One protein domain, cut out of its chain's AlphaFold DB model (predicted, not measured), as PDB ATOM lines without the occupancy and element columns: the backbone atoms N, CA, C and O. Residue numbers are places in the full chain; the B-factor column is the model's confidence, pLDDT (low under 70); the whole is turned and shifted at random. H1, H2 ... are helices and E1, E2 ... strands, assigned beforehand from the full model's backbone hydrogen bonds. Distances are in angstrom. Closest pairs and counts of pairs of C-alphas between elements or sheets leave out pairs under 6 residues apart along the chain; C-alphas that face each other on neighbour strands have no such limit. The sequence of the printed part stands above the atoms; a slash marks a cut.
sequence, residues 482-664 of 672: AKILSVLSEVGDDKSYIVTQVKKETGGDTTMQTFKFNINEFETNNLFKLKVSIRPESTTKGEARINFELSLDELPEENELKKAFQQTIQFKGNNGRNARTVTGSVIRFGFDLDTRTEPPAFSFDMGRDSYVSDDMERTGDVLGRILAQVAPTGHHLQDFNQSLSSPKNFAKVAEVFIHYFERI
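AT A GLANCE: This is residues 482 to 664 of the 672 residues of an uncharacterized protein of Candidatus Kaiserbacteria bacterium CG_4_8_14_3_um_filter_38_9 (UniProt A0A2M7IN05). One wide antiparallel sheet of eight strands makes the core; it is folded sharply where E6 bends, so that E1 to E4, the second part of E6 and E7 make a broad slab, and E5, E8 and the first part of E6 make a wing turned away from it. The long helix H4 covers E2, E3 and E4, the sheet curls round H1, and the short helices H2 and H3 sit beside the strands near the bend. The printed part has 183 residues, in the order H1 E1 E2 E3 E4 H2 E5 E6 E7 E8 H3 H4, of the mixed class; the sheet is branched at E6. It is compact, with a radius of gyration of the C-alphas of 17.1 A, and spans 48 by 38 by 38 A.

HOW THE PARTS SIT: E6, residues 580 to 594, bends by 100 degrees at residue 585. On one side of it lies E4, residues 544 to 551, with N 548 and O 589 2.8 A apart; on the other side lie E5, residues 566 to 571, with N 569 and O 582 2.8 A apart, and E7, residues 601 to 606, with N 592 and O 603 3.0 A apart. E8, residues 616 to 618, is the antiparallel neighbour of E5, with N 570 and O 617 2.8 A apart. E5, E6, E7 and E8 form a Greek key, a meander of three strands and a fourth that is the antiparallel neighbour of the first. E1, residues 497 to 506, E2, residues 513 to 521, and E3, residues 527 to 535, form a meander with E4, each strand the antiparallel neighbour of the one before: N 503 and O 516 are 2.9 A apart, N 517 and O 530 2.8 A, N 533 and O 547 2.8 A. H4, residues 647 to 663, is on the sheet at a height of 9.0 A, over E2, E3 and E4; the C-alphas of Ile 534 and Ala 654, the closest of E3 and H4, are 6.4 A apart. H1, residues 482 to 490, comes closest to E4 at the C-alphas of Ile 484 and Leu 550, 6.4 A. H2, residues 560 to 564, and H3, residues 622 to 630, are on the same face as H1; the closest C-alphas of H2 and E6 are those of Lys 562 and Ser 585, 5.6 A, and of H3 and E7 those of Met 606 and Gly 624, 6.3 A. In H1, H2 and H4 every O i to N i+4 pair is within hydrogen-bond range; in H3, 4 of 5 are.

IN THESE COORDINATES: H1 begins at C-alpha 482 (22.289, -59.259, -7.117). E6 is 29.1 A long, E3 26.7 A, E1 and E2 25.2 A each, and E4 22.4 A. H4 is 24.8 A long and ends at C-alpha 663 (12.319, -39.653, -13.740).

THE WHOLE: The C-alphas farthest apart are those of Lys 495 and Gly 576, 48.5 A. The printed part has no cut. The link from H3 to H4, residues 631 to 646, is long; its residues 636 to 637 pair antiparallel with residues 604 to 605 of E7. Mean pLDDT of the printed part is 89.6, and residues 507 to 510, 575 and 635 are under 70.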
ATOM      1  N   ALA A 482      23.329 -59.046  -6.118       90.94
ATOM      2  CA  ALA A 482      22.289 -59.259  -7.117       90.94
ATOM      3  C   ALA A 482      21.010 -58.473  -6.776       90.94
ATOM      4  O   ALA A 482      20.437 -57.798  -7.638       90.94
ATOM      5  N   LYS A 483      20.589 -58.479  -5.502       94.06
ATOM      6  CA  LYS A 483      19.372 -57.798  -5.041       94.06
ATOM      7  C   LYS A 483      19.456 -56.283  -5.207       94.06
ATOM      8  O   LYS A 483      18.528 -55.692  -5.761       94.06
ATOM      9  N   ILE A 484      20.541 -55.634  -4.772       94.81
ATOM     10  CA  ILE A 484      20.654 -54.173  -4.916       94.81
ATOM     11  C   ILE A 484      20.736 -53.749  -6.387       94.81
ATOM     12  O   ILE A 484      20.105 -52.761  -6.757       94.81
ATOM     13  N   LEU A 485      21.432 -54.499  -7.246       92.62
ATOM     14  CA  LEU A 485      21.470 -54.208  -8.684       92.62
ATOM     15  C   LEU A 485      20.112 -54.423  -9.346       92.62
ATOM     16  O   LEU A 485      19.706 -53.604 -10.165       92.62
ATOM     17  N   SER A 486      19.395 -55.484  -8.976       92.75
ATOM     18  CA  SER A 486      18.029 -55.733  -9.439       92.75
ATOM     19  C   SER A 486      17.129 -54.541  -9.109       92.75
ATOM     20  O   SER A 486      16.555 -53.936 -10.012       92.75
ATOM     21  N   VAL A 487      17.130 -54.086  -7.850       94.38
ATOM     22  CA  VAL A 487      16.375 -52.895  -7.437       94.38
ATOM     23  C   VAL A 487      16.810 -51.646  -8.213       94.38
ATOM     24  O   VAL A 487      15.961 -50.942  -8.746       94.38
ATOM     25  N   LEU A 488      18.111 -51.354  -8.320       92.81
ATOM     26  CA  LEU A 488      18.601 -50.155  -9.019       92.81
ATOM     27  C   LEU A 488      18.283 -50.159 -10.520       92.81
ATOM     28  O   LEU A 488      17.991 -49.105 -11.091       92.81
ATOM     29  N   SER A 489      18.362 -51.328 -11.151       89.56
ATOM     30  CA  SER A 489      18.157 -51.499 -12.588       89.56
ATOM     31  C   SER A 489      16.688 -51.535 -12.981       89.56
ATOM     32  O   SER A 489      16.399 -51.213 -14.123       89.56
ATOM     33  N   GLU A 490      15.759 -51.865 -12.082       90.75
ATOM     34  CA  GLU A 490      14.334 -52.061 -12.408       90.75
ATOM     35  C   GLU A 490      13.388 -51.113 -11.669       90.75
ATOM     36  O   GLU A 490      12.188 -51.088 -11.953       90.75
ATOM     37  N   VAL A 491      13.905 -50.290 -10.752       87.81
ATOM     38  CA  VAL A 491      13.101 -49.268 -10.082       87.81
ATOM     39  C   VAL A 491      12.474 -48.317 -11.115       87.81
ATOM     40  O   VAL A 491      13.165 -47.642 -11.876       87.81
ATOM     41  N   GLY A 492      11.139 -48.271 -11.136       82.56
ATOM     42  CA  GLY A 492      10.353 -47.435 -12.050       82.56
ATOM     43  C   GLY A 492       9.854 -48.110 -13.335       82.56
ATOM     44  O   GLY A 492       9.178 -47.438 -14.106       82.56
ATOM     45  N   ASP A 493      10.137 -49.399 -13.566       82.25
ATOM     46  CA  ASP A 493       9.611 -50.135 -14.735       82.25
ATOM     47  C   ASP A 493       8.239 -50.780 -14.507       82.25
ATOM     48  O   ASP A 493       7.673 -51.341 -15.442       82.25
ATOM     49  N   ASP A 494       7.729 -50.766 -13.271       78.81
ATOM     50  CA  ASP A 494       6.460 -51.383 -12.856       78.81
ATOM     51  C   ASP A 494       6.311 -52.877 -13.238       78.81
ATOM     52  O   ASP A 494       5.210 -53.421 -13.202       78.81
ATOM     53  N   LYS A 495       7.418 -53.564 -13.575       82.62
ATOM     54  CA  LYS A 495       7.453 -55.002 -13.904       82.62
ATOM     55  C   LYS A 495       7.817 -55.876 -12.708       82.62
ATOM     56  O   LYS A 495       7.112 -56.834 -12.424       82.62
ATOM     57  N   SER A 496       8.906 -55.532 -12.020       86.50
ATOM     58  CA  SER A 496       9.446 -56.322 -10.896       86.50
ATOM     59  C   SER A 496       9.267 -55.637  -9.545       86.50
ATOM     60  O   SER A 496       9.158 -56.300  -8.512       86.50
ATOM     61  N   TYR A 497       9.144 -54.308  -9.558       89.19
ATOM     62  CA  TYR A 497       9.026 -53.499  -8.358       89.19
ATOM     63  C   TYR A 497       7.955 -52.420  -8.497       89.19
ATOM     64  O   TYR A 497       7.923 -51.689  -9.487       89.19
ATOM     65  N   ILE A 498       7.136 -52.278  -7.457       88.50
ATOM     66  CA  ILE A 498       6.168 -51.194  -7.291       88.50
ATOM     67  C   ILE A 498       6.805 -50.103  -6.440       88.50
ATOM     68  O   ILE A 498       7.191 -50.338  -5.291       88.50
ATOM     69  N   VAL A 499       6.864 -48.883  -6.965       89.81
ATOM     70  CA  VAL A 499       7.320 -47.719  -6.201       89.81
ATOM     71  C   VAL A 499       6.110 -47.074  -5.535       89.81
ATOM     72  O   VAL A 499       5.271 -46.471  -6.200       89.81
ATOM     73  N   THR A 500       6.007 -47.170  -4.211       86.12
ATOM     74  CA  THR A 500       4.851 -46.635  -3.462       86.12
ATOM     75  C   THR A 500       5.073 -45.206  -2.980       86.12
ATOM     76  O   THR A 500       4.129 -44.433  -2.825       86.12
ATOM     77  N   GLN A 501       6.330 -44.814  -2.771       86.38
ATOM     78  CA  GLN A 501       6.682 -43.467  -2.344       86.38
ATOM     79  C   GLN A 501       7.989 -43.022  -2.985       86.38
ATOM     80  O   GLN A 501       8.958 -43.774  -3.001       86.38
ATOM     81  N   VAL A 502       8.027 -41.763  -3.424       87.50
ATOM     82  CA  VAL A 502       9.249 -41.067  -3.833       87.50
ATOM     83  C   VAL A 502       9.377 -39.796  -3.003       87.50
ATOM     84  O   VAL A 502       8.467 -38.967  -2.981       87.50
ATOM     85  N   LYS A 503      10.508 -39.620  -2.318       91.88
ATOM     86  CA  LYS A 503      10.830 -38.384  -1.599       91.88
ATOM     87  C   LYS A 503      12.189 -37.859  -2.043       91.88
ATOM     88  O   LYS A 503      13.190 -38.561  -1.926       91.88
ATOM     89  N   LYS A 504      12.216 -36.606  -2.499       90.75
ATOM     90  CA  LYS A 504      13.443 -35.857  -2.785       90.75
ATOM     91  C   LYS A 504      13.726 -34.893  -1.634       90.75
ATOM     92  O   LYS A 504      12.856 -34.117  -1.243       90.75
ATOM     93  N   GLU A 505      14.930 -34.953  -1.086       91.44
ATOM     94  CA  GLU A 505      15.421 -34.059  -0.039       91.44
ATOM     95  C   GLU A 505      16.704 -33.377  -0.532       91.44
ATOM     96  O   GLU A 505      17.627 -34.050  -0.994       91.44
ATOM     97  N   THR A 506      16.781 -32.053  -0.412       82.81
ATOM     98  CA  THR A 506      18.045 -31.318  -0.554       82.81
ATOM     99  C   THR A 506      18.664 -31.204   0.834       82.81
ATOM    100  O   THR A 506      18.011 -30.728   1.765       82.81
ATOM    101  N   GLY A 507      19.886 -31.703   1.007       69.31
ATOM    102  CA  GLY A 507      20.568 -31.708   2.297       69.31
ATOM    103  C   GLY A 507      20.853 -30.295   2.827       69.31
ATOM    104  O   GLY A 507      20.819 -29.311   2.095       69.31
ATOM    105  N   GLY A 508      21.210 -30.191   4.114       62.47
ATOM    106  CA  GLY A 508      21.703 -28.933   4.711       62.47
ATOM    107  C   GLY A 508      23.078 -28.483   4.183       62.47
ATOM    108  O   GLY A 508      23.626 -27.472   4.624       62.47
ATOM    109  N   ASP A 509      23.668 -29.274   3.288       62.75
ATOM    110  CA  ASP A 509      24.730 -28.891   2.367       62.75
ATOM    111  C   ASP A 509      24.067 -28.761   0.992       62.75
ATOM    112  O   ASP A 509      23.516 -29.744   0.494       62.75
ATOM    113  N   THR A 510      24.029 -27.553   0.426       63.31
ATOM    114  CA  THR A 510      23.153 -27.185  -0.706       63.31
ATOM    115  C   THR A 510      23.401 -27.989  -1.985       63.31
ATOM    116  O   THR A 510      22.605 -27.910  -2.915       63.31
ATOM    117  N   THR A 511      24.481 -28.768  -2.035       81.12
ATOM    118  CA  THR A 511      24.880 -29.605  -3.171       81.12
ATOM    119  C   THR A 511      24.430 -31.064  -3.053       81.12
ATOM    120  O   THR A 511      24.427 -31.774  -4.057       81.12
ATOM    121  N   MET A 512      24.038 -31.543  -1.864       90.00
ATOM    122  CA  MET A 512      23.651 -32.944  -1.665       90.00
ATOM    123  C   MET A 512      22.170 -33.159  -1.987       90.00
ATOM    124  O   MET A 512      21.291 -32.602  -1.327       90.00
ATOM    125  N   GLN A 513      21.886 -34.036  -2.946       94.31
ATOM    126  CA  GLN A 513      20.538 -34.489  -3.280       94.31
ATOM    127  C   GLN A 513      20.322 -35.903  -2.743       94.31
ATOM    128  O   GLN A 513      21.157 -36.782  -2.933       94.31
ATOM    129  N   THR A 514      19.213 -36.130  -2.043       96.06
ATOM    130  CA  THR A 514      18.839 -37.452  -1.527       96.06
ATOM    131  C   THR A 514      17.485 -37.871  -2.076       96.06
ATOM    132  O   THR A 514      16.490 -37.173  -1.883       96.06
ATOM    133  N   PHE A 515      17.440 -39.035  -2.713       96.06
ATOM    134  CA  PHE A 515      16.228 -39.696  -3.181       96.06
ATOM    135  C   PHE A 515      15.917 -40.871  -2.258       96.06
ATOM    136  O   PHE A 515      16.811 -41.646  -1.920       96.06
ATOM    137  N   LYS A 516      14.665 -40.993  -1.823       97.06
ATOM    138  CA  LYS A 516      14.182 -42.115  -1.013       97.06
ATOM    139  C   LYS A 516      12.988 -42.750  -1.701       97.06
ATOM    140  O   LYS A 516      12.037 -42.039  -2.037       97.06
ATOM    141  N   PHE A 517      13.045 -44.062  -1.854       95.75
ATOM    142  CA  PHE A 517      12.025 -44.874  -2.490       95.75
ATOM    143  C   PHE A 517      11.553 -45.950  -1.517       95.75
ATOM    144  O   PHE A 517      12.384 -46.659  -0.947       95.75
ATOM    145  N   ASN A 518      10.238 -46.083  -1.358       95.56
ATOM    146  CA  ASN A 518       9.647 -47.292  -0.786       95.56
ATOM    147  C   ASN A 518       9.269 -48.201  -1.950       95.56
ATOM    148  O   ASN A 518       8.556 -47.770  -2.860       95.56
ATOM    149  N   ILE A 519       9.786 -49.422  -1.926       94.25
ATOM    150  CA  ILE A 519       9.760 -50.338  -3.060       94.25
ATOM    151  C   ILE A 519       9.177 -51.662  -2.589       94.25
ATOM    152  O   ILE A 519       9.625 -52.192  -1.579       94.25
ATOM    153  N   ASN A 520       8.192 -52.184  -3.310       93.19
ATOM    154  CA  ASN A 520       7.605 -53.491  -3.046       93.19
ATOM    155  C   ASN A 520       7.907 -54.441  -4.211       93.19
ATOM    156  O   ASN A 520       7.684 -54.072  -5.362       93.19
ATOM    157  N   GLU A 521       8.432 -55.627  -3.930       92.25
ATOM    158  CA  GLU A 521       8.722 -56.652  -4.942       92.25
ATOM    159  C   GLU A 521       7.450 -57.427  -5.307       92.25
ATOM    160  O   GLU A 521       6.756 -57.918  -4.419       92.25
ATOM    161  N   PHE A 522       7.129 -57.554  -6.600       87.19
ATOM    162  CA  PHE A 522       5.851 -58.150  -7.026       87.19
ATOM    163  C   PHE A 522       5.675 -59.606  -6.588       87.19
ATOM    164  O   PHE A 522       4.590 -59.982  -6.152       87.19
ATOM    165  N   GLU A 523       6.715 -60.428  -6.728       89.06
ATOM    166  CA  GLU A 523       6.605 -61.876  -6.520       89.06
ATOM    167  C   GLU A 523       6.448 -62.248  -5.044       89.06
ATOM    168  O   GLU A 523       5.692 -63.154  -4.699       89.06
ATOM    169  N   THR A 524       7.157 -61.542  -4.167       90.00
ATOM    170  CA  THR A 524       7.268 -61.878  -2.740       90.00
ATOM    171  C   THR A 524       6.482 -60.933  -1.839       90.00
ATOM    172  O   THR A 524       6.251 -61.251  -0.673       90.00
ATOM    173  N   ASN A 525       6.079 -59.766  -2.357       91.06
ATOM    174  CA  ASN A 525       5.536 -58.652  -1.585       91.06
ATOM    175  C   ASN A 525       6.490 -58.160  -0.472       91.06
ATOM    176  O   ASN A 525       6.057 -57.634   0.558       91.06
ATOM    177  N   ASN A 526       7.799 -58.358  -0.662       94.00
ATOM    178  CA  ASN A 526       8.828 -57.852   0.236       94.00
ATOM    179  C   ASN A 526       8.979 -56.336   0.084       94.00
ATOM    180  O   ASN A 526       9.152 -55.817  -1.022       94.00
ATOM    181  N   LEU A 527       8.981 -55.633   1.218       94.62
ATOM    182  CA  LEU A 527       9.183 -54.191   1.268       94.62
ATOM    183  C   LEU A 527      10.666 -53.857   1.449       94.62
ATOM    184  O   LEU A 527      11.335 -54.359   2.349       94.62
ATOM    185  N   PHE A 528      11.154 -52.928   0.636       96.31
ATOM    186  CA  PHE A 528      12.502 -52.387   0.701       96.31
ATOM    187  C   PHE A 528      12.470 -50.861   0.752       96.31
ATOM    188  O   PHE A 528      11.557 -50.210   0.227       96.31
ATOM    189  N   LYS A 529      13.512 -50.266   1.339       97.50
ATOM    190  CA  LYS A 529      13.740 -48.816   1.277       97.50
ATOM    191  C   LYS A 529      15.060 -48.533   0.587       97.50
ATOM    192  O   LYS A 529      16.122 -48.779   1.155       97.50
ATOM    193  N   LEU A 530      14.994 -47.976  -0.619       97.56
ATOM    194  CA  LEU A 530      16.171 -47.518  -1.347       97.56
ATOM    195  C   LEU A 530      16.419 -46.041  -1.041       97.56
ATOM    196  O   LEU A 530      15.543 -45.193  -1.215       97.56
ATOM    197  N   LYS A 531      17.642 -45.718  -0.635       97.75
ATOM    198  CA  LYS A 531      18.118 -44.353  -0.445       97.75
ATOM    199  C   LYS A 531      19.320 -44.104  -1.345       97.75
ATOM    200  O   LYS A 531      20.349 -44.756  -1.208       97.75
ATOM    201  N   VAL A 532      19.212 -43.101  -2.208       97.19
ATOM    202  CA  VAL A 532      20.293 -42.658  -3.092       97.19
ATOM    203  C   VAL A 532      20.725 -41.262  -2.684       97.19
ATOM    204  O   VAL A 532      19.911 -40.347  -2.632       97.19
ATOM    205  N   SER A 533      21.997 -41.095  -2.350       96.50
ATOM    206  CA  SER A 533      22.577 -39.835  -1.888       96.50
ATOM    207  C   SER A 533      23.675 -39.390  -2.842       96.50
ATOM    208  O   SER A 533      24.678 -40.082  -2.976       96.50
ATOM    209  N   ILE A 534      23.494 -38.240  -3.481       95.88
ATOM    210  CA  ILE A 534      24.364 -37.740  -4.547       95.88
ATOM    211  C   ILE A 534      24.911 -36.373  -4.144       95.88
ATOM    212  O   ILE A 534      24.147 -35.444  -3.889       95.88
ATOM    213  N   ARG A 535      26.236 -36.249  -4.086       95.31
ATOM    214  CA  ARG A 535      26.979 -35.004  -3.893       95.31
ATOM    215  C   ARG A 535      27.934 -34.832  -5.086       95.31
ATOM    216  O   ARG A 535      28.970 -35.491  -5.098       95.31
ATOM    217  N   PRO A 536      27.611 -33.975  -6.070       94.50
ATOM    218  CA  PRO A 536      28.417 -33.826  -7.289       94.50
ATOM    219  C   PRO A 536      29.824 -33.258  -7.068       94.50
ATOM    220  O   PRO A 536      30.723 -33.540  -7.849       94.50
ATOM    221  N   GLU A 537      30.027 -32.470  -6.008       94.00
ATOM    222  CA  GLU A 537      31.292 -31.782  -5.727       94.00
ATOM    223  C   GLU A 537      31.712 -31.960  -4.265       94.00
ATOM    224  O   GLU A 537      30.869 -31.986  -3.364       94.00
ATOM    225  N   SER A 538      33.020 -32.040  -4.016       90.31
ATOM    226  CA  SER A 538      33.560 -32.070  -2.656       90.31
ATOM    227  C   SER A 538      33.292 -30.740  -1.952       90.31
ATOM    228  O   SER A 538      33.488 -29.665  -2.515       90.31
ATOM    229  N   THR A 539      32.877 -30.803  -0.691       88.50
ATOM    230  CA  THR A 539      32.657 -29.632   0.163       88.50
ATOM    231  C   THR A 539      33.499 -29.740   1.428       88.50
ATOM    232  O   THR A 539      34.097 -30.775   1.726       88.50
ATOM    233  N   THR A 540      33.499 -28.694   2.253       84.94
ATOM    234  CA  THR A 540      34.099 -28.759   3.599       84.94
ATOM    235  C   THR A 540      33.446 -29.814   4.498       84.94
ATOM    236  O   THR A 540      34.015 -30.177   5.525       84.94
ATOM    237  N   LYS A 541      32.254 -30.306   4.134       82.69
ATOM    238  CA  LYS A 541      31.495 -31.321   4.872       82.69
ATOM    239  C   LYS A 541      31.677 -32.737   4.308       82.69
ATOM    240  O   LYS A 541      31.104 -33.674   4.866       82.69
ATOM    241  N   GLY A 542      32.436 -32.915   3.225       86.81
ATOM    242  CA  GLY A 542      32.869 -34.227   2.743       86.81
ATOM    243  C   GLY A 542      33.100 -34.311   1.234       86.81
ATOM    244  O   GLY A 542      32.800 -33.387   0.486       86.81
ATOM    245  N   GLU A 543      33.596 -35.465   0.801       91.88
ATOM    246  CA  GLU A 543      33.972 -35.782  -0.586       91.88
ATOM    247  C   GLU A 543      32.769 -35.830  -1.538       91.88
ATOM    248  O   GLU A 543      31.645 -36.119  -1.105       91.88
ATOM    249  N   ALA A 544      32.997 -35.558  -2.828       94.06
ATOM    250  CA  ALA A 544      32.015 -35.824  -3.874       94.06
ATOM    251  C   ALA A 544      31.694 -37.325  -3.909       94.06
ATOM    252  O   ALA A 544      32.603 -38.152  -3.826       94.06
ATOM    253  N   ARG A 545      30.403 -37.671  -3.975       95.00
ATOM    254  CA  ARG A 545      29.959 -39.062  -3.849       95.00
ATOM    255  C   ARG A 545      28.597 -39.386  -4.432       95.00
ATOM    256  O   ARG A 545      27.713 -38.537  -4.470       95.00
ATOM    257  N   ILE A 546      28.395 -40.652  -4.773       94.62
ATOM    258  CA  ILE A 546      27.109 -41.244  -5.154       94.62
ATOM    259  C   ILE A 546      26.935 -42.509  -4.327       94.62
ATOM    260  O   ILE A 546      27.691 -43.454  -4.488       94.62
ATOM    261  N   ASN A 547      25.974 -42.534  -3.414       96.19
ATOM    262  CA  ASN A 547      25.820 -43.617  -2.448       96.19
ATOM    263  C   ASN A 547      24.419 -44.219  -2.525       96.19
ATOM    264  O   ASN A 547      23.434 -43.499  -2.360       96.19
ATOM    265  N   PHE A 548      24.350 -45.530  -2.712       96.62
ATOM    266  CA  PHE A 548      23.134 -46.331  -2.761       96.62
ATOM    267  C   PHE A 548      23.052 -47.159  -1.483       96.62
ATOM    268  O   PHE A 548      23.995 -47.870  -1.147       96.62
ATOM    269  N   GLU A 549      21.944 -47.057  -0.759       97.75
ATOM    270  CA  GLU A 549      21.663 -47.838   0.446       97.75
ATOM    271  C   GLU A 549      20.306 -48.520   0.270       97.75
ATOM    272  O   GLU A 549      19.283 -47.837   0.187       97.75
ATOM    273  N   LEU A 550      20.296 -49.850   0.210       97.94
ATOM    274  CA  LEU A 550      19.081 -50.659   0.225       97.94
ATOM    275  C   LEU A 550      18.886 -51.215   1.637       97.94
ATOM    276  O   LEU A 550      19.639 -52.085   2.070       97.94
ATOM    277  N   SER A 551      17.905 -50.685   2.364       97.81
ATOM    278  CA  SER A 551      17.531 -51.202   3.684       97.81
ATOM    279  C   SER A 551      16.644 -52.434   3.534       97.81
ATOM    280  O   SER A 551      15.654 -52.419   2.795       97.81
ATOM    281  N   LEU A 552      17.030 -53.473   4.271       97.56
ATOM    282  CA  LEU A 552      16.358 -54.761   4.410       97.56
ATOM    283  C   LEU A 552      15.566 -54.847   5.724       97.56
ATOM    284  O   LEU A 552      15.081 -55.912   6.087       97.56
ATOM    285  N   ASP A 553      15.457 -53.745   6.471       97.12
ATOM    286  CA  ASP A 553      14.902 -53.751   7.833       97.12
ATOM    287  C   ASP A 553      13.426 -54.164   7.879       97.12
ATOM    288  O   ASP A 553      12.970 -54.686   8.895       97.12
ATOM    289  N   GLU A 554      12.698 -53.959   6.782       96.25
ATOM    290  CA  GLU A 554      11.281 -54.313   6.639       96.25
ATOM    291  C   GLU A 554      11.067 -55.782   6.224       96.25
ATOM    292  O   GLU A 554       9.927 -56.241   6.182       96.25
ATOM    293  N   LEU A 555      12.139 -56.534   5.934       94.75
ATOM    294  CA  LEU A 555      12.042 -57.978   5.717       94.75
ATOM    295  C   LEU A 555      11.754 -58.717   7.039       94.75
ATOM    296  O   LEU A 555      12.125 -58.223   8.115       94.75
ATOM    297  N   PRO A 556      11.149 -59.921   6.982       94.75
ATOM    298  CA  PRO A 556      10.969 -60.769   8.160       94.75
ATOM    299  C   PRO A 556      12.294 -61.031   8.896       94.75
ATOM    300  O   PRO A 556      13.347 -61.114   8.270       94.75
ATOM    301  N   GLU A 557      12.265 -61.156  10.226       92.81
ATOM    302  CA  GLU A 557      13.480 -61.352  11.047       92.81
ATOM    303  C   GLU A 557      14.192 -62.680  10.747       92.81
ATOM    304  O   GLU A 557      15.403 -62.808  10.904       92.81
ATOM    305  N   GLU A 558      13.440 -63.679  10.295       92.81
ATOM    306  CA  GLU A 558      13.942 -64.971   9.848       92.81
ATOM    307  C   GLU A 558      14.643 -64.915   8.485       92.81
ATOM    308  O   GLU A 558      15.277 -65.894   8.106       92.81
ATOM    309  N   ASN A 559      14.562 -63.795   7.759       94.56
ATOM    310  CA  ASN A 559      15.183 -63.660   6.450       94.56
ATOM    311  C   ASN A 559      16.717 -63.653   6.565       94.56
ATOM    312  O   ASN A 559      17.302 -62.769   7.193       94.56
ATOM    313  N   GLU A 560      17.370 -64.619   5.923       93.25
ATOM    314  CA  GLU A 560      18.826 -64.787   6.001       93.25
ATOM    315  C   GLU A 560      19.594 -63.600   5.407       93.25
ATOM    316  O   GLU A 560      20.574 -63.143   5.994       93.25
ATOM    317  N   LEU A 561      19.093 -62.998   4.323       94.12
ATOM    318  CA  LEU A 561      19.718 -61.817   3.727       94.12
ATOM    319  C   LEU A 561      19.682 -60.612   4.683       94.12
ATOM    320  O   LEU A 561      20.664 -59.879   4.805       94.12
ATOM    321  N   LYS A 562      18.575 -60.418   5.414       96.56
ATOM    322  CA  LYS A 562      18.482 -59.389   6.461       96.56
ATOM    323  C   LYS A 562      19.528 -59.622   7.553       96.56
ATOM    324  O   LYS A 562      20.240 -58.684   7.902       96.56
ATOM    325  N   LYS A 563      19.652 -60.854   8.057       95.50
ATOM    326  CA  LYS A 563      20.638 -61.202   9.097       95.50
ATOM    327  C   LYS A 563      22.073 -60.968   8.623       95.50
ATOM    328  O   LYS A 563      22.841 -60.321   9.330       95.50
ATOM    329  N   ALA A 564      22.411 -61.415   7.416       94.81
ATOM    330  CA  ALA A 564      23.765 -61.327   6.871       94.81
ATOM    331  C   ALA A 564      24.246 -59.874   6.673       94.81
ATOM    332  O   ALA A 564      25.418 -59.549   6.871       94.81
ATOM    333  N   PHE A 565      23.336 -58.957   6.329       96.88
ATOM    334  CA  PHE A 565      23.652 -57.532   6.161       96.88
ATOM    335  C   PHE A 565      23.395 -56.679   7.408       96.88
ATOM    336  O   PHE A 565      23.482 -55.444   7.341       96.88
ATOM    337  N   GLN A 566      23.083 -57.304   8.546       97.06
ATOM    338  CA  GLN A 566      22.898 -56.600   9.803       97.06
ATOM    339  C   GLN A 566      24.227 -56.004  10.276       97.06
ATOM    340  O   GLN A 566      25.227 -56.692  10.452       97.06
ATOM    341  N   GLN A 567      24.222 -54.702  10.552       95.56
ATOM    342  CA  GLN A 567      25.359 -53.997  11.124       95.56
ATOM    343  C   GLN A 567      24.937 -53.201  12.354       95.56
ATOM    344  O   GLN A 567      23.829 -52.662  12.433       95.56
ATOM    345  N   THR A 568      25.853 -53.082  13.310       96.38
ATOM    346  CA  THR A 568      25.677 -52.245  14.496       96.38
ATOM    347  C   THR A 568      26.732 -51.150  14.510       96.38
ATOM    348  O   THR A 568      27.919 -51.421  14.347       96.38
ATOM    349  N   ILE A 569      26.292 -49.907  14.707       95.31
ATOM    350  CA  ILE A 569      27.140 -48.723  14.862       95.31
ATOM    351  C   ILE A 569      26.946 -48.172  16.272       95.31
ATOM    352  O   ILE A 569      25.862 -47.699  16.622       95.31
ATOM    353  N   GLN A 570      28.002 -48.197  17.074       95.31
ATOM    354  CA  GLN A 570      28.045 -47.612  18.406       95.31
ATOM    355  C   GLN A 570      28.763 -46.265  18.344       95.31
ATOM    356  O   GLN A 570      29.953 -46.196  18.051       95.31
ATOM    357  N   PHE A 571      28.054 -45.178  18.626       92.62
ATOM    358  CA  PHE A 571      28.650 -43.852  18.774       92.62
ATOM    359  C   PHE A 571      29.062 -43.652  20.235       92.62
ATOM    360  O   PHE A 571      28.207 -43.730  21.118       92.62
ATOM    361  N   LYS A 572      30.341 -43.348  20.490       88.44
ATOM    362  CA  LYS A 572      30.932 -43.277  21.844       88.44
ATOM    363  C   LYS A 572      30.547 -42.019  22.638       88.44
ATOM    364  O   LYS A 572      30.789 -41.954  23.837       88.44
ATOM    365  N   GLY A 573      29.866 -41.065  21.999       76.88
ATOM    366  CA  GLY A 573      29.328 -39.866  22.644       76.88
ATOM    367  C   GLY A 573      30.398 -38.814  22.942       76.88
ATOM    368  O   GLY A 573      30.769 -38.613  24.091       76.88
ATOM    369  N   ASN A 574      30.860 -38.108  21.906       73.50
ATOM    370  CA  ASN A 574      31.806 -36.996  22.034       73.50
ATOM    371  C   ASN A 574      31.117 -35.637  21.800       73.50
ATOM    372  O   ASN A 574      30.082 -35.543  21.130       73.50
ATOM    373  N   ASN A 575      31.692 -34.564  22.360       65.31
ATOM    374  CA  ASN A 575      31.250 -33.172  22.177       65.31
ATOM    375  C   ASN A 575      29.776 -32.900  22.547       65.31
ATOM    376  O   ASN A 575      29.057 -32.206  21.829       65.31
ATOM    377  N   GLY A 576      29.310 -33.455  23.672       71.12
ATOM    378  CA  GLY A 576      27.962 -33.198  24.200       71.12
ATOM    379  C   GLY A 576      26.834 -33.981  23.519       71.12
ATOM    380  O   GLY A 576      25.663 -33.716  23.790       71.12
ATOM    381  N   ARG A 577      27.152 -34.949  22.649       78.50
ATOM    382  CA  ARG A 577      26.177 -35.919  22.129       78.50
ATOM    383  C   ARG A 577      26.171 -37.169  23.004       78.50
ATOM    384  O   ARG A 577      27.230 -37.690  23.331       78.50
ATOM    385  N   ASN A 578      24.982 -37.670  23.337       87.75
ATOM    386  CA  ASN A 578      24.847 -38.929  24.067       87.75
ATOM    387  C   ASN A 578      25.342 -40.100  23.214       87.75
ATOM    388  O   ASN A 578      25.107 -40.131  22.000       87.75
ATOM    389  N   ALA A 579      25.978 -41.070  23.869       89.94
ATOM    390  CA  ALA A 579      26.264 -42.354  23.253       89.94
ATOM    391  C   ALA A 579      24.959 -42.981  22.747       89.94
ATOM    392  O   ALA A 579      23.914 -42.894  23.400       89.94
ATOM    393  N   ARG A 580      25.005 -43.570  21.555       94.44
ATOM    394  CA  ARG A 580      23.844 -44.237  20.959       94.44
ATOM    395  C   ARG A 580      24.295 -45.400  20.096       94.44
ATOM    396  O   ARG A 580      25.312 -45.297  19.411       94.44
ATOM    397  N   THR A 581      23.485 -46.445  20.077       94.56
ATOM    398  CA  THR A 581      23.667 -47.598  19.199       94.56
ATOM    399  C   THR A 581      22.608 -47.552  18.111       94.56
ATOM    400  O   THR A 581      21.435 -47.317  18.392       94.56
ATOM    401  N   VAL A 582      23.034 -47.729  16.867       94.69
ATOM    402  CA  VAL A 582      22.160 -47.838  15.702       94.69
ATOM    403  C   VAL A 582      22.396 -49.205  15.088       94.69
ATOM    404  O   VAL A 582      23.527 -49.517  14.725       94.69
ATOM    405  N   THR A 583      21.336 -49.991  14.965       95.62
ATOM    406  CA  THR A 583      21.355 -51.281  14.274       95.62
ATOM    407  C   THR A 583      20.473 -51.174  13.042       95.62
ATOM    408  O   THR A 583      19.424 -50.532  13.092       95.62
ATOM    409  N   GLY A 584      20.916 -51.765  11.940       95.56
ATOM    410  CA  GLY A 584      20.142 -51.842  10.708       95.56
ATOM    411  C   GLY A 584      20.772 -52.819   9.729       95.56
ATOM    412  O   GLY A 584      21.959 -53.120   9.832       95.56
ATOM    413  N   SER A 585      19.974 -53.297   8.789       97.56
ATOM    414  CA  SER A 585      20.370 -54.266   7.771       97.56
ATOM    415  C   SER A 585      20.372 -53.566   6.424       97.56
ATOM    416  O   SER A 585      19.316 -53.186   5.914       97.56
ATOM    417  N   VAL A 586      21.560 -53.286   5.886       97.12
ATOM    418  CA  VAL A 586      21.710 -52.390   4.731       97.12
ATOM    419  C   VAL A 586      22.773 -52.909   3.779       97.12
ATOM    420  O   VAL A 586      23.925 -53.074   4.171       97.12
ATOM    421  N   ILE A 587      22.401 -53.049   2.508       96.81
ATOM    422  CA  ILE A 587      23.339 -53.265   1.405       96.81
ATOM    423  C   ILE A 587      23.742 -51.890   0.865       96.81
ATOM    424  O   ILE A 587      22.878 -51.053   0.580       96.81
ATOM    425  N   ARG A 588      25.047 -51.628   0.737       95.38
ATOM    426  CA  ARG A 588      25.572 -50.323   0.307       95.38
ATOM    427  C   ARG A 588      26.511 -50.451  -0.878       95.38
ATOM    428  O   ARG A 588      27.510 -51.148  -0.748       95.38
ATOM    429  N   PHE A 589      26.280 -49.647  -1.915       94.50
ATOM    430  CA  PHE A 589      27.268 -49.319  -2.951       94.50
ATOM    431  C   PHE A 589      27.596 -47.824  -2.935       94.50
ATOM    432  O   PHE A 589      26.726 -47.002  -2.642       94.50
ATOM    433  N   GLY A 590      28.834 -47.452  -3.255       92.88
ATOM    434  CA  GLY A 590      29.262 -46.055  -3.274       92.88
ATOM    435  C   GLY A 590      30.295 -45.753  -4.350       92.88
ATOM    436  O   GLY A 590      31.238 -46.510  -4.516       92.88
ATOM    437  N   PHE A 591      30.137 -44.632  -5.045       91.88
ATOM    438  CA  PHE A 591      31.204 -43.980  -5.798       91.88
ATOM    439  C   PHE A 591      31.699 -42.795  -4.997       91.88
ATOM    440  O   PHE A 591      30.885 -41.963  -4.596       91.88
ATOM    441  N   ASP A 592      33.003 -42.703  -4.789       93.00
ATOM    442  CA  ASP A 592      33.635 -41.604  -4.070       93.00
ATOM    443  C   ASP A 592      34.751 -41.000  -4.937       93.00
ATOM    444  O   ASP A 592      35.416 -41.698  -5.703       93.00
ATOM    445  N   LEU A 593      34.935 -39.683  -4.840       92.81
ATOM    446  CA  LEU A 593      36.077 -38.988  -5.426       92.81
ATOM    447  C   LEU A 593      36.970 -38.445  -4.310       92.81
ATOM    448  O   LEU A 593      36.657 -37.419  -3.696       92.81
ATOM    449  N   ASP A 594      38.107 -39.099  -4.081       90.00
ATOM    450  CA  ASP A 594      39.114 -38.621  -3.143       90.00
ATOM    451  C   ASP A 594      39.984 -37.546  -3.803       90.00
ATOM    452  O   ASP A 594      40.875 -37.815  -4.609       90.00
ATOM    453  N   THR A 595      39.721 -36.291  -3.450       88.19
ATOM    454  CA  THR A 595      40.487 -35.135  -3.931       88.19
ATOM    455  C   THR A 595      41.753 -34.862  -3.114       88.19
ATOM    456  O   THR A 595      42.398 -33.841  -3.335       88.19
ATOM    457  N   ARG A 596      42.090 -35.708  -2.129       86.69
ATOM    458  CA  ARG A 596      43.313 -35.572  -1.317       86.69
ATOM    459  C   ARG A 596      44.527 -36.219  -1.977       86.69
ATOM    460  O   ARG A 596      45.648 -35.935  -1.562       86.69
ATOM    461  N   THR A 597      44.320 -37.080  -2.971       84.44
ATOM    462  CA  THR A 597      45.391 -37.661  -3.783       84.44
ATOM    463  C   THR A 597      45.705 -36.764  -4.983       84.44
ATOM    464  O   THR A 597      44.848 -36.014  -5.456       84.44
ATOM    465  N   GLU A 598      46.934 -36.840  -5.495       86.94
ATOM    466  CA  GLU A 598      47.345 -36.162  -6.728       86.94
ATOM    467  C   GLU A 598      47.914 -37.204  -7.708       86.94
ATOM    468  O   GLU A 598      49.001 -37.733  -7.462       86.94
ATOM    469  N   PRO A 599      47.190 -37.551  -8.791       87.88
ATOM    470  CA  PRO A 599      45.860 -37.059  -9.188       87.88
ATOM    471  C   PRO A 599      44.741 -37.490  -8.211       87.88
ATOM    472  O   PRO A 599      44.929 -38.467  -7.479       87.88
ATOM    473  N   PRO A 600      43.569 -36.818  -8.207       90.12
ATOM    474  CA  PRO A 600      42.405 -37.307  -7.469       90.12
ATOM    475  C   PRO A 600      42.070 -38.752  -7.854       90.12
ATOM    476  O   PRO A 600      42.298 -39.158  -8.998       90.12
ATOM    477  N   ALA A 601      41.525 -39.518  -6.914       89.31
ATOM    478  CA  ALA A 601      41.208 -40.928  -7.098       89.31
ATOM    479  C   ALA A 601      39.693 -41.145  -7.101       89.31
ATOM    480  O   ALA A 601      38.996 -40.738  -6.176       89.31
ATOM    481  N   PHE A 602      39.184 -41.793  -8.145       88.69
ATOM    482  CA  PHE A 602      37.808 -42.273  -8.201       88.69
ATOM    483  C   PHE A 602      37.767 -43.687  -7.623       88.69
ATOM    484  O   PHE A 602      38.563 -44.532  -8.036       88.69
ATOM    485  N   SER A 603      36.856 -43.955  -6.686       90.06
ATOM    486  CA  SER A 603      36.720 -45.278  -6.082       90.06
ATOM    487  C   SER A 603      35.304 -45.831  -6.108       90.06
ATOM    488  O   SER A 603      34.325 -45.084  -6.086       90.06
ATOM    489  N   PHE A 604      35.215 -47.164  -6.121       90.00
ATOM    490  CA  PHE A 604      33.972 -47.911  -5.966       90.00
ATOM    491  C   PHE A 604      33.985 -48.805  -4.722       90.00
ATOM    492  O   PHE A 604      34.806 -49.723  -4.574       90.00
ATOM    493  N   ASP A 605      33.026 -48.528  -3.851       90.94
ATOM    494  CA  ASP A 605      32.843 -49.129  -2.543       90.94
ATOM    495  C   ASP A 605      31.663 -50.098  -2.556       90.94
ATOM    496  O   ASP A 605      30.563 -49.740  -2.987       90.94
ATOM    497  N   MET A 606      31.862 -51.295  -2.003       91.94
ATOM    498  CA  MET A 606      30.804 -52.291  -1.808       91.94
ATOM    499  C   MET A 606      30.803 -52.796  -0.367       91.94
ATOM    500  O   MET A 606      31.824 -53.251   0.143       91.94
ATOM    501  N   GLY A 607      29.643 -52.705   0.281       93.19
ATOM    502  CA  GLY A 607      29.488 -53.024   1.696       93.19
ATOM    503  C   GLY A 607      30.208 -52.035   2.616       93.19
ATOM    504  O   GLY A 607      30.607 -50.924   2.235       93.19
ATOM    505  N   ARG A 608      30.330 -52.423   3.880       91.81
ATOM    506  CA  ARG A 608      31.067 -51.706   4.920       91.81
ATOM    507  C   ARG A 608      31.837 -52.695   5.770       91.81
ATOM    508  O   ARG A 608      31.241 -53.555   6.406       91.81
ATOM    509  N   ASP A 609      33.147 -52.512   5.848       92.50
ATOM    510  CA  ASP A 609      33.964 -53.250   6.808       92.50
ATOM    511  C   ASP A 609      33.691 -52.772   8.247       92.50
ATOM    512  O   ASP A 609      33.139 -51.681   8.497       92.50
ATOM    513  N   SER A 610      34.106 -53.600   9.196       91.88
ATOM    514  CA  SER A 610      34.342 -53.222  10.574       91.88
ATOM    515  C   SER A 610      35.200 -51.954  10.659       91.88
ATOM    516  O   SER A 610      36.055 -51.672   9.821       91.88
ATOM    517  N   TYR A 611      34.911 -51.107  11.640       93.38
ATOM    518  CA  TYR A 611      35.633 -49.853  11.811       93.38
ATOM    519  C   TYR A 611      35.628 -49.439  13.271       93.38
ATOM    520  O   TYR A 611      34.569 -49.383  13.893       93.38
ATOM    521  N   VAL A 612      36.795 -49.089  13.805       93.38
ATOM    522  CA  VAL A 612      36.940 -48.597  15.175       93.38
ATOM    523  C   VAL A 612      37.675 -47.264  15.151       93.38
ATOM    524  O   VAL A 612      38.751 -47.137  14.579       93.38
ATOM    525  N   SER A 613      37.083 -46.269  15.801       92.69
ATOM    526  CA  SER A 613      37.656 -44.939  16.014       92.69
ATOM    527  C   SER A 613      37.337 -44.435  17.422       92.69
ATOM    528  O   SER A 613      36.609 -45.084  18.187       92.69
ATOM    529  N   ASP A 614      37.845 -43.251  17.756       91.25
ATOM    530  CA  ASP A 614      37.543 -42.573  19.020       91.25
ATOM    531  C   ASP A 614      36.071 -42.146  19.127       91.25
ATOM    532  O   ASP A 614      35.522 -42.072  20.227       91.25
ATOM    533  N   ASP A 615      35.408 -41.907  17.993       90.81
ATOM    534  CA  ASP A 615      34.029 -41.415  17.942       90.81
ATOM    535  C   ASP A 615      32.992 -42.528  17.753       90.81
ATOM    536  O   ASP A 615      31.848 -42.402  18.207       90.81
ATOM    537  N   MET A 616      33.363 -43.609  17.063       93.81
ATOM    538  CA  MET A 616      32.442 -44.695  16.742       93.81
ATOM    539  C   MET A 616      33.116 -46.050  16.542       93.81
ATOM    540  O   MET A 616      34.281 -46.136  16.158       93.81
ATOM    541  N   GLU A 617      32.324 -47.097  16.733       95.06
ATOM    542  CA  GLU A 617      32.630 -48.482  16.401       95.06
ATOM    543  C   GLU A 617      31.524 -49.054  15.508       95.06
ATOM    544  O   GLU A 617      30.344 -48.777  15.723       95.06
ATOM    545  N   ARG A 618      31.897 -49.818  14.483       95.38
ATOM    546  CA  ARG A 618      30.990 -50.450  13.523       95.38
ATOM    547  C   ARG A 618      31.411 -51.897  13.309       95.38
ATOM    548  O   ARG A 618      32.586 -52.149  13.072       95.38
ATOM    549  N   THR A 619      30.449 -52.817  13.323       94.88
ATOM    550  CA  THR A 619      30.694 -54.255  13.087       94.88
ATOM    551  C   THR A 619      31.012 -54.586  11.627       94.88
ATOM    552  O   THR A 619      31.751 -55.525  11.362       94.88
ATOM    553  N   GLY A 620      30.469 -53.800  10.695       91.81
ATOM    554  CA  GLY A 620      30.470 -54.096   9.263       91.81
ATOM    555  C   GLY A 620      29.304 -55.002   8.863       91.81
ATOM    556  O   GLY A 620      28.597 -55.508   9.735       91.81
ATOM    557  N   ASP A 621      29.096 -55.146   7.557       93.94
ATOM    558  CA  ASP A 621      28.198 -56.131   6.941       93.94
ATOM    559  C   ASP A 621      29.007 -57.271   6.303       93.94
ATOM    560  O   ASP A 621      30.222 -57.147   6.118       93.94
ATOM    561  N   VAL A 622      28.347 -58.389   5.982       94.50
ATOM    562  CA  VAL A 622      29.013 -59.573   5.422       94.50
ATOM    563  C   VAL A 622      29.855 -59.254   4.184       94.50
ATOM    564  O   VAL A 622      31.030 -59.611   4.127       94.50
ATOM    565  N   LEU A 623      29.304 -58.484   3.244       93.56
ATOM    566  CA  LEU A 623      29.960 -58.133   1.987       93.56
ATOM    567  C   LEU A 623      31.228 -57.307   2.228       93.56
ATOM    568  O   LEU A 623      32.283 -57.602   1.669       93.56
ATOM    569  N   GLY A 624      31.138 -56.285   3.080       92.19
ATOM    570  CA  GLY A 624      32.272 -55.432   3.414       92.19
ATOM    571  C   GLY A 624      33.386 -56.175   4.151       92.19
ATOM    572  O   GLY A 624      34.555 -55.955   3.837       92.19
ATOM    573  N   ARG A 625      33.037 -57.071   5.086       91.88
ATOM    574  CA  ARG A 625      34.014 -57.899   5.816       91.88
ATOM    575  C   ARG A 625      34.734 -58.875   4.890       91.88
ATOM    576  O   ARG A 625      35.957 -58.943   4.936       91.88
ATOM    577  N   ILE A 626      33.995 -59.582   4.031       90.69
ATOM    578  CA  ILE A 626      34.575 -60.521   3.062       90.69
ATOM    579  C   ILE A 626      35.537 -59.784   2.128       90.69
ATOM    580  O   ILE A 626      36.698 -60.162   2.002       90.69
ATOM    581  N   LEU A 627      35.091 -58.681   1.516       88.81
ATOM    582  CA  LEU A 627      35.931 -57.913   0.594       88.81
ATOM    583  C   LEU A 627      37.180 -57.334   1.272       88.81
ATOM    584  O   LEU A 627      38.220 -57.228   0.625       88.81
ATOM    585  N   ALA A 628      37.107 -56.969   2.555       88.06
ATOM    586  CA  ALA A 628      38.252 -56.463   3.310       88.06
ATOM    587  C   ALA A 628      39.364 -57.505   3.521       88.06
ATOM    588  O   ALA A 628      40.523 -57.121   3.669       88.06
ATOM    589  N   GLN A 629      39.036 -58.800   3.507       84.62
ATOM    590  CA  GLN A 629      40.009 -59.882   3.700       84.62
ATOM    591  C   GLN A 629      40.808 -60.202   2.432       84.62
ATOM    592  O   GLN A 629      41.954 -60.638   2.516       84.62
ATOM    593  N   VAL A 630      40.207 -59.991   1.258       81.12
ATOM    594  CA  VAL A 630      40.730 -60.520  -0.013       81.12
ATOM    595  C   VAL A 630      41.182 -59.458  -1.000       81.12
ATOM    596  O   VAL A 630      42.083 -59.709  -1.795       81.12
ATOM    597  N   ALA A 631      40.600 -58.261  -0.954       75.31
ATOM    598  CA  ALA A 631      40.966 -57.204  -1.880       75.31
ATOM    599  C   ALA A 631      42.190 -56.422  -1.359       75.31
ATOM    600  O   ALA A 631      42.199 -56.020  -0.193       75.31
ATOM    601  N   PRO A 632      43.186 -56.097  -2.209       70.50
ATOM    602  CA  PRO A 632      44.386 -55.352  -1.799       70.50
ATOM    603  C   PRO A 632      44.092 -53.996  -1.137       70.50
ATOM    604  O   PRO A 632      44.821 -53.544  -0.258       70.50
ATOM    605  N   THR A 633      43.011 -53.347  -1.563       70.75
ATOM    606  CA  THR A 633      42.515 -52.055  -1.064       70.75
ATOM    607  C   THR A 633      41.271 -52.215  -0.176       70.75
ATOM    608  O   THR A 633      40.547 -51.252   0.090       70.75
ATOM    609  N   GLY A 634      40.995 -53.444   0.270       77.19
ATOM    610  CA  GLY A 634      39.810 -53.826   1.026       77.19
ATOM    611  C   GLY A 634      38.507 -53.518   0.283       77.19
ATOM    612  O   GLY A 634      38.363 -53.733  -0.924       77.19
ATOM    613  N   HIS A 635      37.527 -52.957   0.987       68.50
ATOM    614  CA  HIS A 635      36.219 -52.631   0.408       68.50
ATOM    615  C   HIS A 635      36.207 -51.410  -0.544       68.50
ATOM    616  O   HIS A 635      35.142 -51.102  -1.077       68.50
ATOM    617  N   HIS A 636      37.360 -50.778  -0.839       75.62
ATOM    618  CA  HIS A 636      37.532 -49.671  -1.812       75.62
ATOM    619  C   HIS A 636      38.237 -50.142  -3.091       75.62
ATOM    620  O   HIS A 636      39.144 -50.956  -2.997       75.62
ATOM    621  N   LEU A 637      37.770 -49.774  -4.287       72.50
ATOM    622  CA  LEU A 637      38.371 -50.189  -5.569       72.50
ATOM    623  C   LEU A 637      38.818 -48.915  -6.262       72.50
ATOM    624  O   LEU A 637      37.960 -48.089  -6.542       72.50
ATOM    625  N   GLN A 638      40.117 -48.741  -6.501       75.25
ATOM    626  CA  GLN A 638      40.691 -47.471  -6.979       75.25
ATOM    627  C   GLN A 638      41.224 -47.539  -8.423       75.25
ATOM    628  O   GLN A 638      41.722 -46.545  -8.945       75.25
ATOM    629  N   ASP A 639      41.066 -48.683  -9.095       71.19
ATOM    630  CA  ASP A 639      41.577 -48.936 -10.451       71.19
ATOM    631  C   ASP A 639      40.606 -48.466 -11.541       71.19
ATOM    632  O   ASP A 639      40.208 -49.248 -12.413       71.19
ATOM    633  N   PHE A 640      40.199 -47.202 -11.449       79.00
ATOM    634  CA  PHE A 640      39.329 -46.551 -12.420       79.00
ATOM    635  C   PHE A 640      40.127 -45.719 -13.419       79.00
ATOM    636  O   PHE A 640      41.189 -45.174 -13.102       79.00
ATOM    637  N   ASN A 641      39.591 -45.563 -14.629       78.94
ATOM    638  CA  ASN A 641      40.163 -44.661 -15.623       78.94
ATOM    639  C   ASN A 641      40.315 -43.239 -15.057       78.94
ATOM    640  O   ASN A 641      39.335 -42.572 -14.726       78.94
ATOM    641  N   GLN A 642      41.557 -42.748 -15.023       82.38
ATOM    642  CA  GLN A 642      41.922 -41.448 -14.452       82.38
ATOM    643  C   GLN A 642      41.158 -40.265 -15.072       82.38
ATOM    644  O   GLN A 642      40.996 -39.226 -14.432       82.38
ATOM    645  N   SER A 643      40.656 -40.407 -16.305       81.81
ATOM    646  CA  SER A 643      39.798 -39.387 -16.914       81.81
ATOM    647  C   SER A 643      38.508 -39.155 -16.119       81.81
ATOM    648  O   SER A 643      38.049 -38.017 -16.050       81.81
ATOM    649  N   LEU A 644      37.951 -40.171 -15.451       81.62
ATOM    650  CA  LEU A 644      36.773 -40.031 -14.587       81.62
ATOM    651  C   LEU A 644      37.091 -39.311 -13.274       81.62
ATOM    652  O   LEU A 644      36.213 -38.677 -12.693       81.62
ATOM    653  N   SER A 645      38.351 -39.338 -12.841       87.12
ATOM    654  CA  SER A 645      38.781 -38.783 -11.559       87.12
ATOM    655  C   SER A 645      38.891 -37.254 -11.536       87.12
ATOM    656  O   SER A 645      39.287 -36.680 -10.528       87.12
ATOM    657  N   SER A 646      38.556 -36.532 -12.611       90.94
ATOM    658  CA  SER A 646      38.476 -35.068 -12.507       90.94
ATOM    659  C   SER A 646      37.172 -34.645 -11.810       90.94
ATOM    660  O   SER A 646      36.114 -35.182 -12.144       90.94
ATOM    661  N   PRO A 647      37.184 -33.638 -10.910       92.38
ATOM    662  CA  PRO A 647      35.962 -33.155 -10.253       92.38
ATOM    663  C   PRO A 647      34.845 -32.780 -11.235       92.38
ATOM    664  O   PRO A 647      33.680 -33.088 -11.009       92.38
ATOM    665  N   LYS A 648      35.213 -32.179 -12.374       92.50
ATOM    666  CA  LYS A 648      34.278 -31.829 -13.450       92.50
ATOM    667  C   LYS A 648      33.599 -33.063 -14.046       92.50
ATOM    668  O   LYS A 648      32.405 -33.032 -14.324       92.50
ATOM    669  N   ASN A 649      34.362 -34.128 -14.277       90.25
ATOM    670  CA  ASN A 649      33.826 -35.346 -14.865       90.25
ATOM    671  C   ASN A 649      32.969 -36.109 -13.855       90.25
ATOM    672  O   ASN A 649      31.870 -36.518 -14.213       90.25
ATOM    673  N   PHE A 650      33.384 -36.192 -12.590       90.62
ATOM    674  CA  PHE A 650      32.548 -36.755 -11.528       90.62
ATOM    675  C   PHE A 650      31.209 -36.018 -11.381       90.62
ATOM    676  O   PHE A 650      30.165 -36.656 -11.254       90.62
ATOM    677  N   ALA A 651      31.206 -34.684 -11.450       92.00
ATOM    678  CA  ALA A 651      29.973 -33.902 -11.387       92.00
ATOM    679  C   ALA A 651      29.000 -34.264 -12.525       92.00
ATOM    680  O   ALA A 651      27.819 -34.482 -12.264       92.00
ATOM    681  N   LYS A 652      29.500 -34.440 -13.758       89.56
ATOM    682  CA  LYS A 652      28.688 -34.928 -14.889       89.56
ATOM    683  C   LYS A 652      28.109 -36.320 -14.634       89.56
ATOM    684  O   LYS A 652      26.941 -36.568 -14.912       89.56
ATOM    685  N   VAL A 653      28.917 -37.228 -14.086       87.94
ATOM    686  CA  VAL A 653      28.462 -38.571 -13.692       87.94
ATOM    687  C   VAL A 653      27.326 -38.473 -12.667       87.94
ATOM    688  O   VAL A 653      26.285 -39.109 -12.821       87.94
ATOM    689  N   ALA A 654      27.490 -37.635 -11.645       91.81
ATOM    690  CA  ALA A 654      26.474 -37.398 -10.629       91.81
ATOM    691  C   ALA A 654      25.174 -36.821 -11.218       91.81
ATOM    692  O   ALA A 654      24.089 -37.246 -10.816       91.81
ATOM    693  N   GLU A 655      25.263 -35.907 -12.188       90.75
ATOM    694  CA  GLU A 655      24.108 -35.356 -12.913       90.75
ATOM    695  C   GLU A 655      23.318 -36.435 -13.661       90.75
ATOM    696  O   GLU A 655      22.087 -36.428 -13.614       90.75
ATOM    697  N   VAL A 656      23.993 -37.412 -14.277       89.06
ATOM    698  CA  VAL A 656      23.326 -38.547 -14.943       89.06
ATOM    699  C   VAL A 656      22.464 -39.332 -13.962       89.06
ATOM    700  O   VAL A 656      21.286 -39.580 -14.228       89.06
ATOM    701  N   PHE A 657      23.019 -39.675 -12.798       90.62
ATOM    702  CA  PHE A 657      22.267 -40.382 -11.766       90.62
ATOM    703  C   PHE A 657      21.122 -39.531 -11.205       90.62
ATOM    704  O   PHE A 657      20.022 -40.051 -11.021       90.62
ATOM    705  N   ILE A 658      21.336 -38.231 -10.975       92.38
ATOM    706  CA  ILE A 658      20.270 -37.305 -10.555       92.38
ATOM    707  C   ILE A 658      19.115 -37.357 -11.558       92.38
ATOM    708  O   ILE A 658      17.977 -37.611 -11.164       92.38
ATOM    709  N   HIS A 659      19.404 -37.188 -12.849       90.19
ATOM    710  CA  HIS A 659      18.387 -37.214 -13.893       90.19
ATOM    711  C   HIS A 659      17.672 -38.559 -14.003       90.19
ATOM    712  O   HIS A 659      16.462 -38.577 -14.221       90.19
ATOM    713  N   TYR A 660      18.386 -39.674 -13.841       90.19
ATOM    714  CA  TYR A 660      17.782 -41.004 -13.816       90.19
ATOM    715  C   TYR A 660      16.762 -41.131 -12.673       90.19
ATOM    716  O   TYR A 660      15.586 -41.401 -12.919       90.19
ATOM    717  N   PHE A 661      17.166 -40.840 -11.433       92.44
ATOM    718  CA  PHE A 661      16.292 -40.986 -10.264       92.44
ATOM    719  C   PHE A 661      15.159 -39.951 -10.200       92.44
ATOM    720  O   PHE A 661      14.119 -40.220  -9.601       92.44
ATOM    721  N   GLU A 662      15.302 -38.785 -10.837       92.25
ATOM    722  CA  GLU A 662      14.226 -37.789 -10.959       92.25
ATOM    723  C   GLU A 662      13.059 -38.245 -11.843       92.25
ATOM    724  O   GLU A 662      11.919 -37.793 -11.648       92.25
ATOM    725  N   ARG A 663      13.331 -39.121 -12.818       91.31
ATOM    726  CA  ARG A 663      12.319 -39.653 -13.740       91.31
ATOM    727  C   ARG A 663      11.436 -40.705 -13.085       91.31
ATOM    728  O   ARG A 663      10.289 -40.843 -13.492       91.31
ATOM    729  N   ILE A 664      11.930 -41.381 -12.053       91.38
ATOM    730  CA  ILE A 664      11.172 -42.398 -11.328       91.38
ATOM    731  C   ILE A 664       9.994 -41.738 -10.608       91.38
ATOM    732  O   ILE A 664      10.146 -40.748  -9.880       91.38
TER     733      ILE A 664